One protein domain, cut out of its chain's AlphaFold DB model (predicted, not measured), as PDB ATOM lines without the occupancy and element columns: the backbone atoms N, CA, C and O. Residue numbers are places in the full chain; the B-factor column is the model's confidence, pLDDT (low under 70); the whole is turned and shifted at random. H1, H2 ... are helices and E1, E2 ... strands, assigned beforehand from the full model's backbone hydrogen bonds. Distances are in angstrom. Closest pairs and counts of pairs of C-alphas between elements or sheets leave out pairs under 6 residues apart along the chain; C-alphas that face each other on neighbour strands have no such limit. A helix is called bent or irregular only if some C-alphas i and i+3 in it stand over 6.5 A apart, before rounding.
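Overview. This is residues 74 to 156 of the 325 residues of an uncharacterized protein of Rodentolepis nana (UniProt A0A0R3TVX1). A narrow antiparallel sheet of three strands, E1, E2 and E3, stands with a helical hairpin of H1 and H2 set off from one of its faces, with few contacts between sheet and helices. After E3 the printed part runs on beyond that end of the sheet in a long, looping tail, residues 139 to 156, which holds the short strand E4 and adds to the longest axis. The printed part has 83 residues, with two named helices and four named strands in the order E1, H1, H2, E2, E3, E4; the sheet's order is E1, E2, E3, and the class is mixed, helices and strands. The whole is only just loose, close to compact, with a radius of gyration of the C-alphas of 14.6 A and spans of 44 by 31 by 27 A.

Arrangement. The inner strand of the sheet is E2, residues 121 to 130. The edge strand E1, residues 77 to 81, is antiparallel to it at 174 degrees; N 79 and O 124, 2.9 A apart, are within hydrogen-bond range, as are N 121 and O 81 at 2.8 A. The other edge strand, E3, residues 133 to 138, forms a hairpin with E2, antiparallel at 167 degrees; N 127 and O 135 are within hydrogen-bond range at 2.8 A. H1, residues 88 to 100, and H2, residues 104 to 115, form a helical hairpin. They touch, closest at the C-alphas of Ala 100 and His 107, 4.2 A apart, and run opposite ways at a shallow tilt of 29 degrees. H1 is not on the sheet, but only just, with 4 pairs of C-alphas within 10 A; the closest C-alphas of H1 and E2 are those of Leu 88 and Phe 121, 5.5 A apart. H2 is not on the sheet, with 2 such pairs, and is apart from E1 and E3. E4, residues 152 to 154, pairs with no named strand and is apart from E1, E2, E3, H1 and H2. In H2 every O i to N i+4 pair is within hydrogen-bond range, in H1 6 of 9.

Along the chain. E2 is 25.9 A long, from C-alpha 121 at (86.220, 128.047, 67.751) to C-alpha 130 at (86.281, 147.026, 85.382). E1 is 13.6 A long and begins at C-alpha 77, (83.306, 133.739, 79.896); E3 is 16.1 A long. H1 is 15.5 A long and only just irregular, with C-alphas 90 and 93 6.51 A apart. H2 is 16.3 A long. E4, 6.4 A long, ends at C-alpha 154, (80.654, 139.808, 47.233).

Size, cuts and confidence. The two C-alphas farthest apart are those of His 131 and Arg 156, at 45.9 A. The printed part has no cut. The link from E3 to E4, 13 residues, is long; the link from E1 to H1 is short, and those from H1 to H2, H2 to E2 and E2 to E3 are tight. The mean pLDDT of the printed part is 85.3, with residues 145, 155 and 156 under 70.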
ATOM      1  N   TYR A  74      89.872 137.649  87.908       82.81
ATOM      2  CA  TYR A  74      88.734 137.973  87.058       82.81
ATOM      3  C   TYR A  74      88.227 136.688  86.418       82.81
ATOM      4  O   TYR A  74      89.016 135.838  86.005       82.81
ATOM      5  N   LYS A  75      86.904 136.543  86.348       86.69
ATOM      6  CA  LYS A  75      86.260 135.416  85.681       86.69
ATOM      7  C   LYS A  75      85.789 135.873  84.305       86.69
ATOM      8  O   LYS A  75      84.856 136.664  84.215       86.69
ATOM      9  N   ALA A  76      86.455 135.395  83.262       86.50
ATOM     10  CA  ALA A  76      86.020 135.579  81.884       86.50
ATOM     11  C   ALA A  76      85.076 134.442  81.464       86.50
ATOM     12  O   ALA A  76      85.148 133.332  82.001       86.50
ATOM     13  N   HIS A  77      84.202 134.721  80.500       89.31
ATOM     14  CA  HIS A  77      83.306 133.739  79.896       89.31
ATOM     15  C   HIS A  77      83.660 133.551  78.422       89.31
ATOM     16  O   HIS A  77      83.848 134.523  77.696       89.31
ATOM     17  N   ILE A  78      83.756 132.297  77.982       89.69
ATOM     18  CA  ILE A  78      84.072 131.937  76.597       89.69
ATOM     19  C   ILE A  78      83.040 130.916  76.129       89.69
ATOM     20  O   ILE A  78      82.759 129.948  76.836       89.69
ATOM     21  N   TRP A  79      82.491 131.132  74.936       91.00
ATOM     22  CA  TRP A  79      81.581 130.207  74.270       91.00
ATOM     23  C   TRP A  79      82.299 129.593  73.072       91.00
ATOM     24  O   TRP A  79      82.676 130.310  72.145       91.00
ATOM     25  N   LEU A  80      82.495 128.275  73.112       89.81
ATOM     26  CA  LEU A  80      83.240 127.512  72.111       89.81
ATOM     27  C   LEU A  80      82.295 126.639  71.285       89.81
ATOM     28  O   LEU A  80      81.314 126.108  71.807       89.81
ATOM     29  N   CYS A  81      82.612 126.480  70.004       88.50
ATOM     30  CA  CYS A  81      81.925 125.576  69.090       88.50
ATOM     31  C   CYS A  81      82.955 124.694  68.376       88.50
ATOM     32  O   CYS A  81      83.858 125.216  67.726       88.50
ATOM     33  N   GLU A  82      82.853 123.370  68.517       87.00
ATOM     34  CA  GLU A  82      83.767 122.429  67.850       87.00
ATOM     35  C   GLU A  82      83.489 122.353  66.341       87.00
ATOM     36  O   GLU A  82      84.414 122.473  65.542       87.00
ATOM     37  N   ASP A  83      82.214 122.267  65.958       85.81
ATOM     38  CA  ASP A  83      81.757 122.191  64.564       85.81
ATOM     39  C   ASP A  83      81.460 123.582  63.977       85.81
ATOM     40  O   ASP A  83      80.379 123.843  63.441       85.81
ATOM     41  N   TYR A  84      82.410 124.508  64.108       86.06
ATOM     42  CA  TYR A  84      82.282 125.840  63.519       86.06
ATOM     43  C   TYR A  84      82.814 125.855  62.075       86.06
ATOM     44  O   TYR A  84      83.870 125.282  61.810       86.06
ATOM     45  N   PRO A  85      82.142 126.534  61.121       84.50
ATOM     46  CA  PRO A  85      82.584 126.598  59.719       84.50
ATOM     47  C   PRO A  85      83.944 127.292  59.508       84.50
ATOM     48  O   PRO A  85      84.520 127.179  58.427       84.50
ATOM     49  N   LEU A  86      84.466 127.995  60.520       83.31
ATOM     50  CA  LEU A  86      85.795 128.612  60.519       83.31
ATOM     51  C   LEU A  86      86.734 127.872  61.486       83.31
ATOM     52  O   LEU A  86      86.428 127.727  62.668       83.31
ATOM     53  N   SER A  87      87.902 127.437  61.006       85.75
ATOM     54  CA  SER A  87      88.910 126.788  61.859       85.75
ATOM     55  C   SER A  87      89.779 127.833  62.556       85.75
ATOM     56  O   SER A  87      90.438 128.642  61.898       85.75
ATOM     57  N   LEU A  88      89.825 127.790  63.893       86.81
ATOM     58  CA  LEU A  88      90.718 128.650  64.675       86.81
ATOM     59  C   LEU A  88      92.179 128.384  64.301       86.81
ATOM     60  O   LEU A  88      92.919 129.328  64.059       86.81
ATOM     61  N   LYS A  89      92.573 127.107  64.228       85.69
ATOM     62  CA  LYS A  89      93.967 126.693  64.023       85.69
ATOM     63  C   LYS A  89      94.449 126.936  62.600       85.69
ATOM     64  O   LYS A  89      95.556 127.417  62.419       85.69
ATOM     65  N   ASP A  90      93.621 126.613  61.610       87.12
ATOM     66  CA  ASP A  90      94.076 126.598  60.214       87.12
ATOM     67  C   ASP A  90      93.872 127.938  59.500       87.12
ATOM     68  O   ASP A  90      94.525 128.189  58.493       87.12
ATOM     69  N   GLN A  91      92.945 128.782  59.972       87.62
ATOM     70  CA  GLN A  91      92.581 130.021  59.270       87.62
ATOM     71  C   GLN A  91      92.855 131.275  60.095       87.62
ATOM     72  O   GLN A  91      93.416 132.232  59.573       87.62
ATOM     73  N   VAL A  92      92.480 131.291  61.377       87.94
ATOM     74  CA  VAL A  92      92.609 132.501  62.206       87.94
ATOM     75  C   VAL A  92      94.002 132.632  62.817       87.94
ATOM     76  O   VAL A  92      94.585 133.712  62.746       87.94
ATOM     77  N   LEU A  93      94.554 131.552  63.380       90.25
ATOM     78  CA  LEU A  93      95.874 131.560  64.019       90.25
ATOM     79  C   LEU A  93      96.985 132.077  63.090       90.25
ATOM     80  O   LEU A  93      97.696 132.975  63.521       90.25
ATOM     81  N   PRO A  94      97.083 131.652  61.813       92.12
ATOM     82  CA  PRO A  94      98.133 132.138  60.913       92.12
ATOM     83  C   PRO A  94      98.091 133.655  60.675       92.12
ATOM     84  O   PRO A  94      99.126 134.294  60.508       92.12
ATOM     85  N   ILE A  95      96.893 134.251  60.670       91.81
ATOM     86  CA  ILE A  95      96.724 135.704  60.534       91.81
ATOM     87  C   ILE A  95      97.174 136.400  61.821       91.81
ATOM     88  O   ILE A  95      97.861 137.418  61.773       91.81
ATOM     89  N   VAL A  96      96.791 135.845  62.974       90.81
ATOM     90  CA  VAL A  96      97.170 136.375  64.288       90.81
ATOM     91  C   VAL A  96      98.683 136.296  64.489       90.81
ATOM     92  O   VAL A  96      99.263 137.289  64.911       90.81
ATOM     93  N   GLU A  97      99.317 135.177  64.138       92.00
ATOM     94  CA  GLU A  97     100.772 134.971  64.191       92.00
ATOM     95  C   GLU A  97     101.517 135.979  63.307       92.00
ATOM     96  O   GLU A  97     102.473 136.609  63.753       92.00
ATOM     97  N   LEU A  98     101.040 136.214  62.078       93.94
ATOM     98  CA  LEU A  98     101.634 137.220  61.192       93.94
ATOM     99  C   LEU A  98     101.565 138.631  61.795       93.94
ATOM    100  O   LEU A  98     102.504 139.412  61.666       93.94
ATOM    101  N   MET A  99     100.452 138.970  62.444       90.06
ATOM    102  CA  MET A  99     100.270 140.270  63.102       90.06
ATOM    103  C   MET A  99     101.005 140.370  64.443       90.06
ATOM    104  O   MET A  99     101.334 141.477  64.871       90.06
ATOM    105  N   ALA A 100     101.273 139.244  65.109       92.56
ATOM    106  CA  ALA A 100     101.955 139.194  66.396       92.56
ATOM    107  C   ALA A 100     103.401 139.694  66.316       92.56
ATOM    108  O   ALA A 100     103.861 140.328  67.264       92.56
ATOM    109  N   GLU A 101     104.071 139.488  65.179       90.00
ATOM    110  CA  GLU A 101     105.430 139.991  64.923       90.00
ATOM    111  C   GLU A 101     105.507 141.525  65.019       90.00
ATOM    112  O   GLU A 101     106.477 142.082  65.525       90.00
ATOM    113  N   TYR A 102     104.457 142.218  64.571       86.50
ATOM    114  CA  TYR A 102     104.426 143.680  64.485       86.50
ATOM    115  C   TYR A 102     103.640 144.340  65.620       86.50
ATOM    116  O   TYR A 102     103.676 145.561  65.766       86.50
ATOM    117  N   ASN A 103     102.882 143.567  66.405       85.50
ATOM    118  CA  ASN A 103     102.001 144.117  67.425       85.50
ATOM    119  C   ASN A 103     101.992 143.270  68.717       85.50
ATOM    120  O   ASN A 103     101.476 142.146  68.727       85.50
ATOM    121  N   PRO A 104     102.433 143.834  69.861       87.38
ATOM    122  CA  PRO A 104     102.501 143.105  71.128       87.38
ATOM    123  C   PRO A 104     101.126 142.674  71.665       87.38
ATOM    124  O   PRO A 104     101.037 141.731  72.454       87.38
ATOM    125  N   PHE A 105     100.036 143.337  71.263       84.88
ATOM    126  CA  PHE A 105      98.680 142.906  71.605       84.88
ATOM    127  C   PHE A 105      98.281 141.639  70.846       84.88
ATOM    128  O   PHE A 105      97.642 140.767  71.436       84.88
ATOM    129  N   PHE A 106      98.696 141.504  69.583       89.56
ATOM    130  CA  PHE A 106      98.488 140.279  68.812       89.56
ATOM    131  C   PHE A 106      99.333 139.126  69.350       89.56
ATOM    132  O   PHE A 106      98.817 138.020  69.449       89.56
ATOM    133  N   HIS A 107     100.551 139.388  69.830       90.62
ATOM    134  CA  HIS A 107     101.357 138.362  70.501       90.62
ATOM    135  C   HIS A 107     100.688 137.824  71.779       90.62
ATOM    136  O   HIS A 107     100.614 136.617  72.007       90.62
ATOM    137  N   LYS A 108     100.105 138.708  72.602       88.25
ATOM    138  CA  LYS A 108      99.310 138.291  73.774       88.25
ATOM    139  C   LYS A 108      98.047 137.524  73.379       88.25
ATOM    140  O   LYS A 108      97.640 136.609  74.096       88.25
ATOM    141  N   LEU A 109      97.408 137.912  72.275       87.25
ATOM    142  CA  LEU A 109      96.227 137.229  71.756       87.25
ATOM    143  C   LEU A 109      96.578 135.826  71.252       87.25
ATOM    144  O   LEU A 109      95.884 134.878  71.601       87.25
ATOM    145  N   GLU A 110      97.662 135.681  70.495       89.12
ATOM    146  CA  GLU A 110      98.203 134.396  70.050       89.12
ATOM    147  C   GLU A 110      98.475 133.473  71.244       89.12
ATOM    148  O   GLU A 110      97.968 132.350  71.302       89.12
ATOM    149  N   GLU A 111      99.194 133.970  72.257       89.81
ATOM    150  CA  GLU A 111      99.483 133.208  73.469       89.81
ATOM    151  C   GLU A 111      98.196 132.754  74.174       89.81
ATOM    152  O   GLU A 111      98.093 131.608  74.625       89.81
ATOM    153  N   PHE A 112      97.203 133.640  74.251       86.56
ATOM    154  CA  PHE A 112      95.907 133.336  74.838       86.56
ATOM    155  C   PHE A 112      95.172 132.242  74.053       86.56
ATOM    156  O   PHE A 112      94.767 131.245  74.657       86.56
ATOM    157  N   LEU A 113      95.046 132.392  72.730       85.19
ATOM    158  CA  LEU A 113      94.357 131.446  71.847       85.19
ATOM    159  C   LEU A 113      95.015 130.057  71.857       85.19
ATOM    160  O   LEU A 113      94.305 129.053  71.830       85.19
ATOM    161  N   THR A 114      96.346 129.992  71.956       83.75
ATOM    162  CA  THR A 114      97.109 128.737  71.864       83.75
ATOM    163  C   THR A 114      97.294 128.033  73.211       83.75
ATOM    164  O   THR A 114      97.220 126.806  73.273       83.75
ATOM    165  N   LYS A 115      97.544 128.765  74.310       81.44
ATOM    166  CA  LYS A 115      97.904 128.153  75.608       81.44
ATOM    167  C   LYS A 115      96.743 128.000  76.588       81.44
ATOM    168  O   LYS A 115      96.872 127.233  77.542       81.44
ATOM    169  N   LYS A 116      95.660 128.772  76.440       73.50
ATOM    170  CA  LYS A 116      94.619 128.896  77.483       73.50
ATOM    171  C   LYS A 116      93.231 128.436  77.057       73.50
ATOM    172  O   LYS A 116      92.383 128.275  77.932       73.50
ATOM    173  N   ILE A 117      92.984 128.227  75.763       80.12
ATOM    174  CA  ILE A 117      91.648 127.883  75.272       80.12
ATOM    175  C   ILE A 117      91.543 126.373  74.995       80.12
ATOM    176  O   ILE A 117      92.432 125.798  74.366       80.12
ATOM    177  N   PRO A 118      90.462 125.718  75.456       81.25
ATOM    178  CA  PRO A 118      90.088 124.372  75.026       81.25
ATOM    179  C   PRO A 118      89.861 124.266  73.508       81.25
ATOM    180  O   PRO A 118      89.720 125.260  72.804       81.25
ATOM    181  N   ASN A 119      89.772 123.045  72.986       81.12
ATOM    182  CA  ASN A 119      89.465 122.810  71.572       81.12
ATOM    183  C   ASN A 119      88.117 123.441  71.164       81.12
ATOM    184  O   ASN A 119      87.139 123.372  71.905       81.12
ATOM    185  N   GLY A 120      88.074 124.023  69.963       85.69
ATOM    186  CA  GLY A 120      86.885 124.651  69.379       85.69
ATOM    187  C   GLY A 120      87.112 126.113  68.987       85.69
ATOM    188  O   GLY A 120      88.093 126.742  69.378       85.69
ATOM    189  N   PHE A 121      86.203 126.654  68.182       89.25
ATOM    190  CA  PHE A 121      86.220 128.047  67.751       89.25
ATOM    191  C   PHE A 121      85.495 128.948  68.768       89.25
ATOM    192  O   PHE A 121      84.359 128.637  69.145       89.25
ATOM    193  N   PRO A 122      86.092 130.067  69.218       88.81
ATOM    194  CA  PRO A 122      85.482 130.956  70.202       88.81
ATOM    195  C   PRO A 122      84.433 131.844  69.534       88.81
ATOM    196  O   PRO A 122      84.759 132.891  69.004       88.81
ATOM    197  N   MET A 123      83.153 131.470  69.572       89.19
ATOM    198  CA  MET A 123      82.092 132.297  68.976       89.19
ATOM    199  C   MET A 123      81.835 133.590  69.762       89.19
ATOM    200  O   MET A 123      81.363 134.583  69.206       89.19
ATOM    201  N   ARG A 124      82.128 133.591  71.067       90.38
ATOM    202  CA  ARG A 124      82.007 134.767  71.936       90.38
ATOM    203  C   ARG A 124      83.017 134.704  73.078       90.38
ATOM    204  O   ARG A 124      83.262 133.634  73.635       90.38
ATOM    205  N   VAL A 125      83.544 135.862  73.455       90.62
ATOM    206  CA  VAL A 125      84.442 136.064  74.594       90.62
ATOM    207  C   VAL A 125      83.962 137.282  75.375       90.62
ATOM    208  O   VAL A 125      83.731 138.341  74.799       90.62
ATOM    209  N   GLU A 126      83.811 137.145  76.688       92.75
ATOM    210  CA  GLU A 126      83.424 138.232  77.586       92.75
ATOM    211  C   GLU A 126      84.439 138.361  78.727       92.75
ATOM    212  O   GLU A 126      84.606 137.441  79.533       92.75
ATOM    213  N   ILE A 127      85.135 139.500  78.779       89.75
ATOM    214  CA  ILE A 127      86.222 139.785  79.720       89.75
ATOM    215  C   ILE A 127      85.844 141.008  80.562       89.75
ATOM    216  O   ILE A 127      85.711 142.104  80.013       89.75
ATOM    217  N   PRO A 128      85.708 140.878  81.890       88.38
ATOM    218  CA  PRO A 128      85.537 142.033  82.763       88.38
ATOM    219  C   PRO A 128      86.782 142.930  82.719       88.38
ATOM    220  O   PRO A 128      87.875 142.493  83.071       88.38
ATOM    221  N   LEU A 129      86.616 144.187  82.304       84.81
ATOM    222  CA  LEU A 129      87.679 145.200  82.313       84.81
ATOM    223  C   LEU A 129      87.687 145.971  83.637       84.81
ATOM    224  O   LEU A 129      88.729 146.188  84.251       84.81
ATOM    225  N   TYR A 130      86.497 146.343  84.110       83.25
ATOM    226  CA  TYR A 130      86.281 147.026  85.382       83.25
ATOM    227  C   TYR A 130      85.076 146.422  86.103       83.25
ATOM    228  O   TYR A 130      84.295 145.681  85.521       83.25
ATOM    229  N   HIS A 131      84.881 146.792  87.370       81.62
ATOM    230  CA  HIS A 131      83.750 146.342  88.192       81.62
ATOM    231  C   HIS A 131      82.352 146.583  87.579       81.62
ATOM    232  O   HIS A 131      81.389 145.976  88.032       81.62
ATOM    233  N   ILE A 132      82.247 147.449  86.565       86.12
ATOM    234  CA  ILE A 132      81.008 147.771  85.843       86.12
ATOM    235  C   ILE A 132      81.127 147.643  84.315       86.12
ATOM    236  O   ILE A 132      80.155 147.916  83.618       86.12
ATOM    237  N   LEU A 133      82.296 147.272  83.775       90.38
ATOM    238  CA  LEU A 133      82.532 147.228  82.326       90.38
ATOM    239  C   LEU A 133      83.076 145.870  81.905       90.38
ATOM    240  O   LEU A 133      84.111 145.437  82.412       90.38
ATOM    241  N   ASN A 134      82.429 145.275  80.904       89.56
ATOM    242  CA  ASN A 134      82.872 144.052  80.247       89.56
ATOM    243  C   ASN A 134      83.226 144.363  78.789       89.56
ATOM    244  O   ASN A 134      82.451 145.007  78.082       89.56
ATOM    245  N   ALA A 135      84.376 143.879  78.330       90.44
ATOM    246  CA  ALA A 135      84.663 143.740  76.911       90.44
ATOM    247  C   ALA A 135      83.943 142.496  76.393       90.44
ATOM    248  O   ALA A 135      84.090 141.418  76.968       90.44
ATOM    249  N   CYS A 136      83.187 142.638  75.309       88.88
ATOM    250  CA  CYS A 136      82.539 141.525  74.633       88.88
ATOM    251  C   CYS A 136      83.039 141.469  73.192       88.88
ATOM    252  O   CYS A 136      82.919 142.446  72.454       88.88
ATOM    253  N   VAL A 137      83.601 140.329  72.809       87.50
ATOM    254  CA  VAL A 137      84.016 140.025  71.441       87.50
ATOM    255  C   VAL A 137      83.123 138.902  70.942       87.50
ATOM    256  O   VAL A 137      82.995 137.869  71.597       87.50
ATOM    257  N   THR A 138      82.491 139.094  69.794       86.81
ATOM    258  CA  THR A 138      81.624 138.099  69.154       86.81
ATOM    259  C   THR A 138      82.067 137.891  67.720       86.81
ATOM    260  O   THR A 138      82.293 138.864  67.004       86.81
ATOM    261  N   PHE A 139      82.126 136.638  67.292       82.88
ATOM    262  CA  PHE A 139      82.427 136.266  65.917       82.88
ATOM    263  C   PHE A 139      81.110 135.885  65.242       82.88
ATOM    264  O   PHE A 139      80.446 134.929  65.643       82.88
ATOM    265  N   GLY A 140      80.695 136.675  64.256       77.38
ATOM    266  CA  GLY A 140      79.409 136.526  63.580       77.38
ATOM    267  C   GLY A 140      79.456 137.049  62.149       77.38
ATOM    268  O   GLY A 140      80.504 137.502  61.694       77.38
ATOM    269  N   ASN A 141      78.315 136.983  61.456       79.69
ATOM    270  CA  ASN A 141      78.167 137.408  60.063       79.69
ATOM    271  C   ASN A 141      79.179 136.750  59.106       79.69
ATOM    272  O   ASN A 141      79.852 137.407  58.306       79.69
ATOM    273  N   LEU A 142      79.306 135.426  59.200       77.62
ATOM    274  CA  LEU A 142      80.186 134.677  58.310       77.62
ATOM    275  C   LEU A 142      79.696 134.784  56.869       77.62
ATOM    276  O   LEU A 142      78.502 134.676  56.591       77.62
ATOM    277  N   TYR A 143      80.642 134.997  55.956       74.06
ATOM    278  CA  TYR A 143      80.382 135.158  54.523       74.06
ATOM    279  C   TYR A 143      79.452 136.339  54.166       74.06
ATOM    280  O   TYR A 143      78.942 136.389  53.049       74.06
ATOM    281  N   GLY A 144      79.205 137.281  55.090       72.62
ATOM    282  CA  GLY A 144      78.266 138.388  54.872       72.62
ATOM    283  C   GLY A 144      76.805 137.939  54.733       72.62
ATOM    284  O   GLY A 144      76.025 138.602  54.049       72.62
ATOM    285  N   ALA A 145      76.448 136.783  55.305       69.88
ATOM    286  CA  ALA A 145      75.119 136.188  55.163       69.88
ATOM    287  C   ALA A 145      74.027 136.932  55.949       69.88
ATOM    288  O   ALA A 145      72.889 137.002  55.483       69.88
ATOM    289  N   ASP A 146      74.368 137.485  57.116       79.06
ATOM    290  CA  ASP A 146      73.411 138.160  58.000       79.06
ATOM    291  C   ASP A 146      73.275 139.645  57.637       79.06
ATOM    292  O   ASP A 146      72.175 140.199  57.616       79.06
ATOM    293  N   ALA A 147      74.401 140.297  57.338       80.88
ATOM    294  CA  ALA A 147      74.473 141.705  56.963       80.88
ATOM    295  C   ALA A 147      75.636 141.955  55.983       80.88
ATOM    296  O   ALA A 147      76.662 141.277  56.062       80.88
ATOM    297  N   PRO A 148      75.539 142.951  55.084       80.19
ATOM    298  CA  PRO A 148      76.680 143.335  54.259       80.19
ATOM    299  C   PRO A 148      77.837 143.814  55.149       80.19
ATOM    300  O   PRO A 148      77.639 144.632  56.050       80.19
ATOM    301  N   ALA A 149      79.041 143.296  54.905       82.38
ATOM    302  CA  ALA A 149      80.245 143.787  55.565       82.38
ATOM    303  C   ALA A 149      80.668 145.121  54.930       82.38
ATOM    304  O   ALA A 149      80.660 145.270  53.708       82.38
ATOM    305  N   TYR A 150      80.998 146.109  55.766       82.94
ATOM    306  CA  TYR A 150      81.416 147.433  55.303       82.94
ATOM    307  C   TYR A 150      82.647 147.325  54.393       82.94
ATOM    308  O   TYR A 150      83.621 146.672  54.763       82.94
ATOM    309  N   GLY A 151      82.572 147.948  53.212       82.38
ATOM    310  CA  GLY A 151      83.632 147.943  52.203       82.38
ATOM    311  C   GLY A 151      83.995 146.557  51.657       82.38
ATOM    312  O   GLY A 151      85.098 146.375  51.159       82.38
ATOM    313  N   VAL A 152      83.094 145.567  51.740       84.69
ATOM    314  CA  VAL A 152      83.269 144.253  51.101       84.69
ATOM    315  C   VAL A 152      82.120 143.997  50.127       84.69
ATOM    316  O   VAL A 152      80.954 143.934  50.516       84.69
ATOM    317  N   ILE A 153      82.455 143.814  48.851       83.31
ATOM    318  CA  ILE A 153      81.518 143.514  47.767       83.31
ATOM    319  C   ILE A 153      81.676 142.040  47.395       83.31
ATOM    320  O   ILE A 153      82.733 141.632  46.925       83.31
ATOM    321  N   CYS A 154      80.637 141.229  47.593       78.12
ATOM    322  CA  CYS A 154      80.654 139.808  47.233       78.12
ATOM    323  C   CYS A 154      80.009 139.586  45.856       78.12
ATOM    324  O   CYS A 154      78.811 139.834  45.688       78.12
ATOM    325  N   ASP A 155      80.760 139.032  44.904       68.69
ATOM    326  CA  ASP A 155      80.220 138.612  43.613       68.69
ATOM    327  C   ASP A 155      79.520 137.261  43.773       68.69
ATOM    328  O   ASP A 155      80.127 136.189  43.768       68.69
ATOM    329  N   ARG A 156      78.191 137.287  43.911       64.94
ATOM    330  CA  ARG A 156      77.362 136.071  43.884       64.94
ATOM    331  C   ARG A 156      77.128 135.606  42.442       64.94
ATOM    332  O   ARG A 156      75.993 135.385  42.025       64.94
TER     333      ARG A 156